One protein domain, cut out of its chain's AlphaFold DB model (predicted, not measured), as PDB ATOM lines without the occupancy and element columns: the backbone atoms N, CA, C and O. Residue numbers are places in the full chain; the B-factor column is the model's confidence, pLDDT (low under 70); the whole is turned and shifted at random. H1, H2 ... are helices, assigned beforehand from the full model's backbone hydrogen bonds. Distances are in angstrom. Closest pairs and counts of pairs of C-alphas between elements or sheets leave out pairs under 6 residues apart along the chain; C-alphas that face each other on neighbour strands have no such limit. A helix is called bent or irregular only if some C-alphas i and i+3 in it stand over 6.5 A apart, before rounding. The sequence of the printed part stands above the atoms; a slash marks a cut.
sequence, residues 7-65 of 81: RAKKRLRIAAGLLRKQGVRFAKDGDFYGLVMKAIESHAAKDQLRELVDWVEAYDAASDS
ATOM      1  N   ARG A   7      22.671  16.014  29.079       86.56
ATOM      2  CA  ARG A   7      22.681  14.595  29.466       86.56
ATOM      3  C   ARG A   7      24.036  14.191  30.052       86.56
ATOM      4  O   ARG A   7      24.077  13.577  31.119       86.56
ATOM      5  N   ALA A   8      25.136  14.573  29.398       89.19
ATOM      6  CA  ALA A   8      26.484  14.282  29.880       89.19
ATOM      7  C   ALA A   8      26.770  14.983  31.218       89.19
ATOM      8  O   ALA A   8      27.233  14.344  32.163       89.19
ATOM      9  N   LYS A   9      26.401  16.264  31.355       92.31
ATOM     10  CA  LYS A   9      26.543  17.009  32.618       92.31
ATOM     11  C   LYS A   9      25.765  16.357  33.764       92.31
ATOM     12  O   LYS A   9      26.300  16.225  34.864       92.31
ATOM     13  N   LYS A  10      24.525  15.913  33.521       91.19
ATOM     14  CA  LYS A  10      23.702  15.217  34.527       91.19
ATOM     15  C   LYS A  10      24.380  13.931  35.008       91.19
ATOM     16  O   LYS A  10      24.480  13.719  36.214       91.19
ATOM     17  N   ARG A  11      24.900  13.114  34.089       89.75
ATOM     18  CA  ARG A  11      25.632  11.879  34.424       89.75
ATOM     19  C   ARG A  11      26.904  12.151  35.217       89.75
ATOM     20  O   ARG A  11      27.134  11.493  36.224       89.75
ATOM     21  N   LEU A  12      27.676  13.168  34.833       92.06
ATOM     22  CA  LEU A  12      28.879  13.562  35.570       92.06
ATOM     23  C   LEU A  12      28.561  14.000  37.006       92.06
ATOM     24  O   LEU A  12      29.298  13.657  37.924       92.06
ATOM     25  N   ARG A  13      27.436  14.686  37.245       92.69
ATOM     26  CA  ARG A  13      26.999  15.025  38.615       92.69
ATOM     27  C   ARG A  13      26.663  13.782  39.445       92.69
ATOM     28  O   ARG A  13      27.002  13.741  40.625       92.69
ATOM     29  N   ILE A  14      26.033  12.775  38.838       90.00
ATOM     30  CA  ILE A  14      25.734  11.492  39.498       90.00
ATOM     31  C   ILE A  14      27.038  10.759  39.833       90.00
ATOM     32  O   ILE A  14      27.248  10.378  40.985       90.00
ATOM     33  N   ALA A  15      27.943  10.634  38.860       90.94
ATOM     34  CA  ALA A  15      29.250  10.008  39.048       90.94
ATOM     35  C   ALA A  15      30.067  10.716  40.140       90.94
ATOM     36  O   ALA A  15      30.628  10.065  41.017       90.94
ATOM     37  N   ALA A  16      30.058  12.050  40.166       92.50
ATOM     38  CA  ALA A  16      30.692  12.825  41.227       92.50
ATOM     39  C   ALA A  16      30.102  12.516  42.614       92.50
ATOM     40  O   ALA A  16      30.838  12.461  43.596       92.50
ATOM     41  N   GLY A  17      28.787  12.298  42.713       91.75
ATOM     42  CA  GLY A  17      28.137  11.864  43.950       91.75
ATOM     43  C   GLY A  17      28.638  10.501  44.434       91.75
ATOM     44  O   GLY A  17      28.898  10.334  45.624       91.75
ATOM     45  N   LEU A  18      28.829   9.552  43.516       90.31
ATOM     46  CA  LEU A  18      29.395   8.236  43.818       90.31
ATOM     47  C   LEU A  18      30.858   8.339  44.274       90.31
ATOM     48  O   LEU A  18      31.208   7.828  45.333       90.31
ATOM     49  N   LEU A  19      31.682   9.083  43.535       91.19
ATOM     50  CA  LEU A  19      33.093   9.305  43.864       91.19
ATOM     51  C   LEU A  19      33.260   9.996  45.229       91.19
ATOM     52  O   LEU A  19      34.147   9.641  46.002       91.19
ATOM     53  N   ARG A  20      32.360  10.919  45.593       93.62
ATOM     54  CA  ARG A  20      32.341  11.535  46.933       93.62
ATOM     55  C   ARG A  20      32.094  10.527  48.049       93.62
ATOM     56  O   ARG A  20      32.729  10.632  49.094       93.62
ATOM     57  N   LYS A  21      31.214   9.541  47.839       92.19
ATOM     58  CA  LYS A  21      30.994   8.453  48.813       92.19
ATOM     59  C   LYS A  21      32.229   7.566  48.982       92.19
ATOM     60  O   LYS A  21      32.413   6.994  50.045       92.19
ATOM     61  N   GLN A  22      33.083   7.501  47.963       89.62
ATOM     62  CA  GLN A  22      34.378   6.814  47.997       89.62
ATOM     63  C   GLN A  22      35.515   7.700  48.545       89.62
ATOM     64  O   GLN A  22      36.676   7.306  48.515       89.62
ATOM     65  N   GLY A  23      35.207   8.906  49.036       92.44
ATOM     66  CA  GLY A  23      36.179   9.816  49.644       92.44
ATOM     67  C   GLY A  23      36.821  10.824  48.687       92.44
ATOM     68  O   GLY A  23      37.577  11.684  49.140       92.44
ATOM     69  N   VAL A  24      36.500  10.796  47.388       92.56
ATOM     70  CA  VAL A  24      37.035  11.766  46.420       92.56
ATOM     71  C   VAL A  24      36.398  13.137  46.643       92.56
ATOM     72  O   VAL A  24      35.175  13.294  46.637       92.56
ATOM     73  N   ARG A  25      37.228  14.170  46.803       92.44
ATOM     74  CA  ARG A  25      36.775  15.559  46.937       92.44
ATOM     75  C   ARG A  25      37.058  16.331  45.656       92.44
ATOM     76  O   ARG A  25      38.159  16.282  45.123       92.44
ATOM     77  N   PHE A  26      36.061  17.080  45.200       90.94
ATOM     78  CA  PHE A  26      36.190  18.004  44.077       90.94
ATOM     79  C   PHE A  26      36.208  19.427  44.622       90.94
ATOM     80  O   PHE A  26      35.381  19.758  45.479       90.94
ATOM     81  N   ALA A  27      37.134  20.252  44.137       86.62
ATOM     82  CA  ALA A  27      37.153  21.672  44.459       86.62
ATOM     83  C   ALA A  27      35.836  22.335  44.014       86.62
ATOM     84  O   ALA A  27      35.232  21.928  43.019       86.62
ATOM     85  N   LYS A  28      35.371  23.326  44.784       76.88
ATOM     86  CA  LYS A  28      34.182  24.120  44.429       76.88
ATOM     87  C   LYS A  28      34.466  25.083  43.278       76.88
ATOM     88  O   LYS A  28      33.578  25.312  42.464       76.88
ATOM     89  N   ASP A  29      35.697  25.577  43.210       78.44
ATOM     90  CA  ASP A  29      36.143  26.553  42.227       78.44
ATOM     91  C   ASP A  29      36.972  25.855  41.140       78.44
ATOM     92  O   ASP A  29      37.852  25.045  41.440       78.44
ATOM     93  N   GLY A  30      36.674  26.149  39.871       80.06
ATOM     94  CA  GLY A  30      37.370  25.593  38.706       80.06
ATOM     95  C   GLY A  30      36.523  24.654  37.841       80.06
ATOM     96  O   GLY A  30      35.297  24.597  37.947       80.06
ATOM     97  N   ASP A  31      37.187  23.924  36.939       90.88
ATOM     98  CA  ASP A  31      36.532  23.007  36.000       90.88
ATOM     99  C   ASP A  31      36.072  21.717  36.694       90.88
ATOM    100  O   ASP A  31      36.726  20.671  36.655       90.88
ATOM    101  N   PHE A  32      34.907  21.794  37.336       92.44
ATOM    102  CA  PHE A  32      34.273  20.656  37.993       92.44
ATOM    103  C   PHE A  32      34.132  19.440  37.063       92.44
ATOM    104  O   PHE A  32      34.409  18.317  37.482       92.44
ATOM    105  N   TYR A  33      33.710  19.637  35.809       92.44
ATOM    106  CA  TYR A  33      33.445  18.517  34.904       92.44
ATOM    107  C   TYR A  33      34.737  17.848  34.435       92.44
ATOM    108  O   TYR A  33      34.795  16.617  34.422       92.44
ATOM    109  N   GLY A  34      35.781  18.623  34.133       92.38
ATOM    110  CA  GLY A  34      37.103  18.086  33.816       92.38
ATOM    111  C   GLY A  34      37.714  17.300  34.978       92.38
ATOM    112  O   GLY A  34      38.240  16.205  34.777       92.38
ATOM    113  N   LEU A  35      37.571  17.790  36.215       93.06
ATOM    114  CA  LEU A  35      38.046  17.079  37.410       93.06
ATOM    115  C   LEU A  35      37.324  15.743  37.621       93.06
ATOM    116  O   LEU A  35      37.961  14.739  37.940       93.06
ATOM    117  N   VAL A  36      36.003  15.713  37.423       93.06
ATOM    118  CA  VAL A  36      35.219  14.475  37.514       93.06
ATOM    119  C   VAL A  36      35.629  13.494  36.418       93.06
ATOM    120  O   VAL A  36      35.834  12.322  36.716       93.06
ATOM    121  N   MET A  37      35.806  13.957  35.177       92.50
ATOM    122  CA  MET A  37      36.282  13.104  34.082       92.50
ATOM    123  C   MET A  37      37.644  12.483  34.395       92.50
ATOM    124  O   MET A  37      37.789  11.270  34.287       92.50
ATOM    125  N   LYS A  38      38.607  13.277  34.874       92.81
ATOM    126  CA  LYS A  38      39.940  12.785  35.245       92.81
ATOM    127  C   LYS A  38      39.891  11.748  36.376       92.81
ATOM    128  O   LYS A  38      40.626  10.759  36.352       92.81
ATOM    129  N   ALA A  39      39.015  11.956  37.359       92.62
ATOM    130  CA  ALA A  39      38.806  11.001  38.445       92.62
ATOM    131  C   ALA A  39      38.197   9.682  37.943       92.62
ATOM    132  O   ALA A  39      38.627   8.615  38.373       92.62
ATOM    133  N   ILE A  40      37.245   9.746  37.006       92.19
ATOM    134  CA  ILE A  40      36.674   8.561  36.348       92.19
ATOM    135  C   ILE A  40      37.743   7.835  35.524       92.19
ATOM    136  O   ILE A  40      37.843   6.616  35.604       92.19
ATOM    137  N   GLU A  41      38.562   8.563  34.760       91.81
ATOM    138  CA  GLU A  41      39.649   7.987  33.957       91.81
ATOM    139  C   GLU A  41      40.652   7.199  34.798       91.81
ATOM    140  O   GLU A  41      41.142   6.168  34.347       91.81
ATOM    141  N   SER A  42      40.902   7.663  36.022       89.50
ATOM    142  CA  SER A  42      41.825   7.040  36.975       89.50
ATOM    143  C   SER A  42      41.162   5.960  37.845       89.50
ATOM    144  O   SER A  42      41.820   5.370  38.699       89.50
ATOM    145  N   HIS A  43      39.859   5.710  37.680       89.62
ATOM    146  CA  HIS A  43      39.125   4.748  38.495       89.62
ATOM    147  C   HIS A  43      39.368   3.319  37.993       89.62
ATOM    148  O   HIS A  43      39.092   3.005  36.837       89.62
ATOM    149  N   ALA A  44      39.810   2.424  38.881       87.88
ATOM    150  CA  ALA A  44      40.219   1.061  38.520       87.88
ATOM    151  C   ALA A  44      39.138   0.263  37.764       87.88
ATOM    152  O   ALA A  44      39.442  -0.461  36.826       87.88
ATOM    153  N   ALA A  45      37.868   0.429  38.140       85.81
ATOM    154  CA  ALA A  45      36.737  -0.272  37.522       85.81
ATOM    155  C   ALA A  45      36.016   0.525  36.411       85.81
ATOM    156  O   ALA A  45      34.855   0.243  36.119       85.81
ATOM    157  N   LYS A  46      36.637   1.563  35.828       88.94
ATOM    158  CA  LYS A  46      35.978   2.460  34.857       88.94
ATOM    159  C   LYS A  46      35.332   1.710  33.690       88.94
ATOM    160  O   LYS A  46      34.190   2.005  33.346       88.94
ATOM    161  N   ASP A  47      36.050   0.762  33.096       88.81
ATOM    162  CA  ASP A  47      35.584   0.070  31.893       88.81
ATOM    163  C   ASP A  47      34.428  -0.889  32.212       88.81
ATOM    164  O   ASP A  47      33.400  -0.840  31.545       88.81
ATOM    165  N   GLN A  48      34.508  -1.629  33.322       87.00
ATOM    166  CA  GLN A  48      33.391  -2.454  33.804       87.00
ATOM    167  C   GLN A  48      32.144  -1.610  34.123       87.00
ATOM    168  O   GLN A  48      31.022  -1.982  33.787       87.00
ATOM    169  N   LEU A  49      32.315  -0.451  34.771       84.25
ATOM    170  CA  LEU A  49      31.203   0.459  35.060       84.25
ATOM    171  C   LEU A  49      30.572   1.014  33.780       84.25
ATOM    172  O   LEU A  49      29.354   1.173  33.722       84.25
ATOM    173  N   ARG A  50      31.387   1.299  32.759       88.06
ATOM    174  CA  ARG A  50      30.901   1.713  31.443       88.06
ATOM    175  C   ARG A  50      30.062   0.611  30.801       88.06
ATOM    176  O   ARG A  50      28.953   0.903  30.378       88.06
ATOM    177  N   GLU A  51      30.547  -0.628  30.782       90.75
ATOM    178  CA  GLU A  51      29.821  -1.763  30.196       90.75
ATOM    179  C   GLU A  51      28.451  -1.981  30.850       90.75
ATOM    180  O   GLU A  51      27.456  -2.169  30.152       90.75
ATOM    181  N   LEU A  52      28.365  -1.889  32.181       85.56
ATOM    182  CA  LEU A  52      27.089  -1.996  32.899       85.56
ATOM    183  C   LEU A  52      26.107  -0.882  32.513       85.56
ATOM    184  O   LEU A  52      24.912  -1.134  32.364       85.56
ATOM    185  N   VAL A  53      26.594   0.351  32.352       85.94
ATOM    186  CA  VAL A  53      25.759   1.481  31.919       85.94
ATOM    187  C   VAL A  53      25.308   1.301  30.471       85.94
ATOM    188  O   VAL A  53      24.122   1.475  30.193       85.94
ATOM    189  N   ASP A  54      26.217   0.916  29.575       89.25
ATOM    190  CA  ASP A  54      25.913   0.659  28.165       89.25
ATOM    191  C   ASP A  54      24.846  -0.448  28.038       89.25
ATOM    192  O   ASP A  54      23.901  -0.310  27.261       89.25
ATOM    193  N   TRP A  55      24.924  -1.494  28.871       92.06
ATOM    194  CA  TRP A  55      23.906  -2.546  28.939       92.06
ATOM    195  C   TRP A  55      22.530  -2.020  29.381       92.06
ATOM    196  O   TRP A  55      21.525  -2.320  28.735       92.06
ATOM    197  N   VAL A  56      22.461  -1.202  30.441       87.50
ATOM    198  CA  VAL A  56      21.189  -0.615  30.915       87.50
ATOM    199  C   VAL A  56      20.576   0.308  29.860       87.50
ATOM    200  O   VAL A  56      19.366   0.282  29.652       87.50
ATOM    201  N   GLU A  57      21.390   1.112  29.173       85.81
ATOM    202  CA  GLU A  57      20.910   1.987  28.096       85.81
ATOM    203  C   GLU A  57      20.377   1.194  26.901       85.81
ATOM    204  O   GLU A  57      19.369   1.583  26.311       85.81
ATOM    205  N   ALA A  58      21.018   0.073  26.563       87.81
ATOM    206  CA  ALA A  58      20.524  -0.832  25.533       87.81
ATOM    207  C   ALA A  58      19.181  -1.471  25.926       87.81
ATOM    208  O   ALA A  58      18.281  -1.559  25.091       87.81
ATOM    209  N   TYR A  59      19.017  -1.870  27.191       89.62
ATOM    210  CA  TYR A  59      17.759  -2.417  27.709       89.62
ATOM    211  C   TYR A  59      16.601  -1.400  27.661       89.62
ATOM    212  O   TYR A  59      15.501  -1.732  27.212       89.62
ATOM    213  N   ASP A  60      16.848  -0.154  28.072       85.50
ATOM    214  CA  ASP A  60      15.863   0.940  28.024       85.50
ATOM    215  C   ASP A  60      15.422   1.232  26.578       85.50
ATOM    216  O   ASP A  60      14.230   1.272  26.271       85.50
ATOM    217  N   ALA A  61      16.384   1.313  25.650       83.19
ATOM    218  CA  ALA A  61      16.108   1.530  24.231       83.19
ATOM    219  C   ALA A  61      15.316   0.377  23.581       83.19
ATOM    220  O   ALA A  61      14.453   0.613  22.728       83.19
ATOM    221  N   ALA A  62      15.586  -0.869  23.982       82.31
ATOM    222  CA  ALA A  62      14.828  -2.030  23.521       82.31
ATOM    223  C   ALA A  62      13.377  -2.001  24.031       82.31
ATOM    224  O   ALA A  62      12.455  -2.284  23.271       82.31
ATOM    225  N   SER A  63      13.169  -1.566  25.277       70.50
ATOM    226  CA  SER A  63      11.844  -1.465  25.903       70.50
ATOM    227  C   SER A  63      10.962  -0.386  25.258       70.50
ATOM    228  O   SER A  63       9.750  -0.555  25.129       70.50
ATOM    229  N   ASP A  64      11.551   0.718  24.792       61.97
ATOM    230  CA  ASP A  64      10.813   1.756  24.059       61.97
ATOM    231  C   ASP A  64      10.373   1.312  22.653       61.97
ATOM    232  O   ASP A  64       9.379   1.821  22.126       61.97
ATOM    233  N   SER A  65      11.069   0.334  22.066       57.00
ATOM    234  CA  SER A  65      10.748  -0.229  20.747       57.00
ATOM    235  C   SER A  65       9.531  -1.168  20.773       57.00
ATOM    236  O   SER A  65       8.950  -1.441  19.725       57.00
TER     237      SER A  65
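AT A GLANCE: This is residues 7 to 65 of the 81 residues of an uncharacterized protein of Paraburkholderia ginsengisoli (UniProt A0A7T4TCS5). A small head of two helices, H1 and H2, crossed steeply near the middle of H2, has one long helix, H3, sticking out from it as an arm with residues 50 to 65. The loop of residues 22 to 31 leads from H1 round to H2, and a tight turn after H2 makes a corner from which H3 runs away from the head. The printed part has 59 residues with three named helices, in the order H1, H2, H3 along the chain, and no named strand. The class is all helix, with 44 of the 59 printed residues in the helices. The whole is loose, with a radius of gyration of the C-alphas of 13.3 A, and elongated, spanning 43 by 23 by 17 A, its length coming from the arm.

HOW THE PARTS SIT: The printed part begins with H1, residues 7 to 21, which touches H2, residues 32 to 41, with 6 pairs of C-alphas within 8 A. The closest C-alphas of the two are those of Ala 16 and Val 36, 6.1 A apart, and the two centres are 9.5 A apart. Their lines stand at a steep tilt of 69 degrees, only just short of about perpendicular, and the two helices run the same way. The link between them, residues 22 to 31, is short but not tight. After H2 comes a tight link of 4 residues, 42 to 45, and then H3, residues 46 to 64. H2 and H3 are close but not clearly touching, with 1 pair of C-alphas within 8 A. That closest pair is Ile 40 and Lys 46, with C-alphas 6.3 A apart, while the two centres are 20.7 A apart. The lines of H2 and H3 are about perpendicular, at 74 degrees. H1 and H3 are apart. H3 touches no helix, but is near H2. In the backbone, each O of residue i inside H1, H2 and H3 is within hydrogen-bond range of the N of residue i+4, where that residue is in the same helix.

IN THESE COORDINATES: H1 runs from Arg 7 to Lys 21, 15 residues, and measures 21.9 A from first to last C-alpha. It begins at C-alpha 7, at (22.681, 14.595, 29.466), and ends at C-alpha 21, at (30.994, 8.453, 48.813). H2 runs from Phe 32 to Glu 41, 10 residues, and measures 14.3 A; its first C-alpha is at (34.273, 20.656, 37.993). H3, the longest helix, runs from Lys 46 to Asp 64, 19 residues, and measures 27.4 A. Its C-alpha 46 is at (35.978, 2.460, 34.857), and its C-alpha 64 is at (10.813, 1.756, 24.059). No helix is bent or irregular.

THE WHOLE: The two C-alphas farthest apart are those of Asp 29, in the link between H1 and H2, and Ser 65, the last printed residue, at 42.7 A. The first and last printed C-alphas, of Arg 7 and Ser 65, are 20.9 A apart. Residues 50 to 65, of which 50 to 64 belong to H3, stand free. The body without them has 43 residues and spans 30 by 25 by 16 A, with a radius of gyration of 9.9 A, which is 1.08 times that of a compact globule of as many residues. The printed part has no cut, and neither link is long. The mean pLDDT of the printed part is 87.9, and confidence is low, under 70, at residues 64 to 65. The mean pLDDT is 91 for H1, 93 for H2 and 85 for H3.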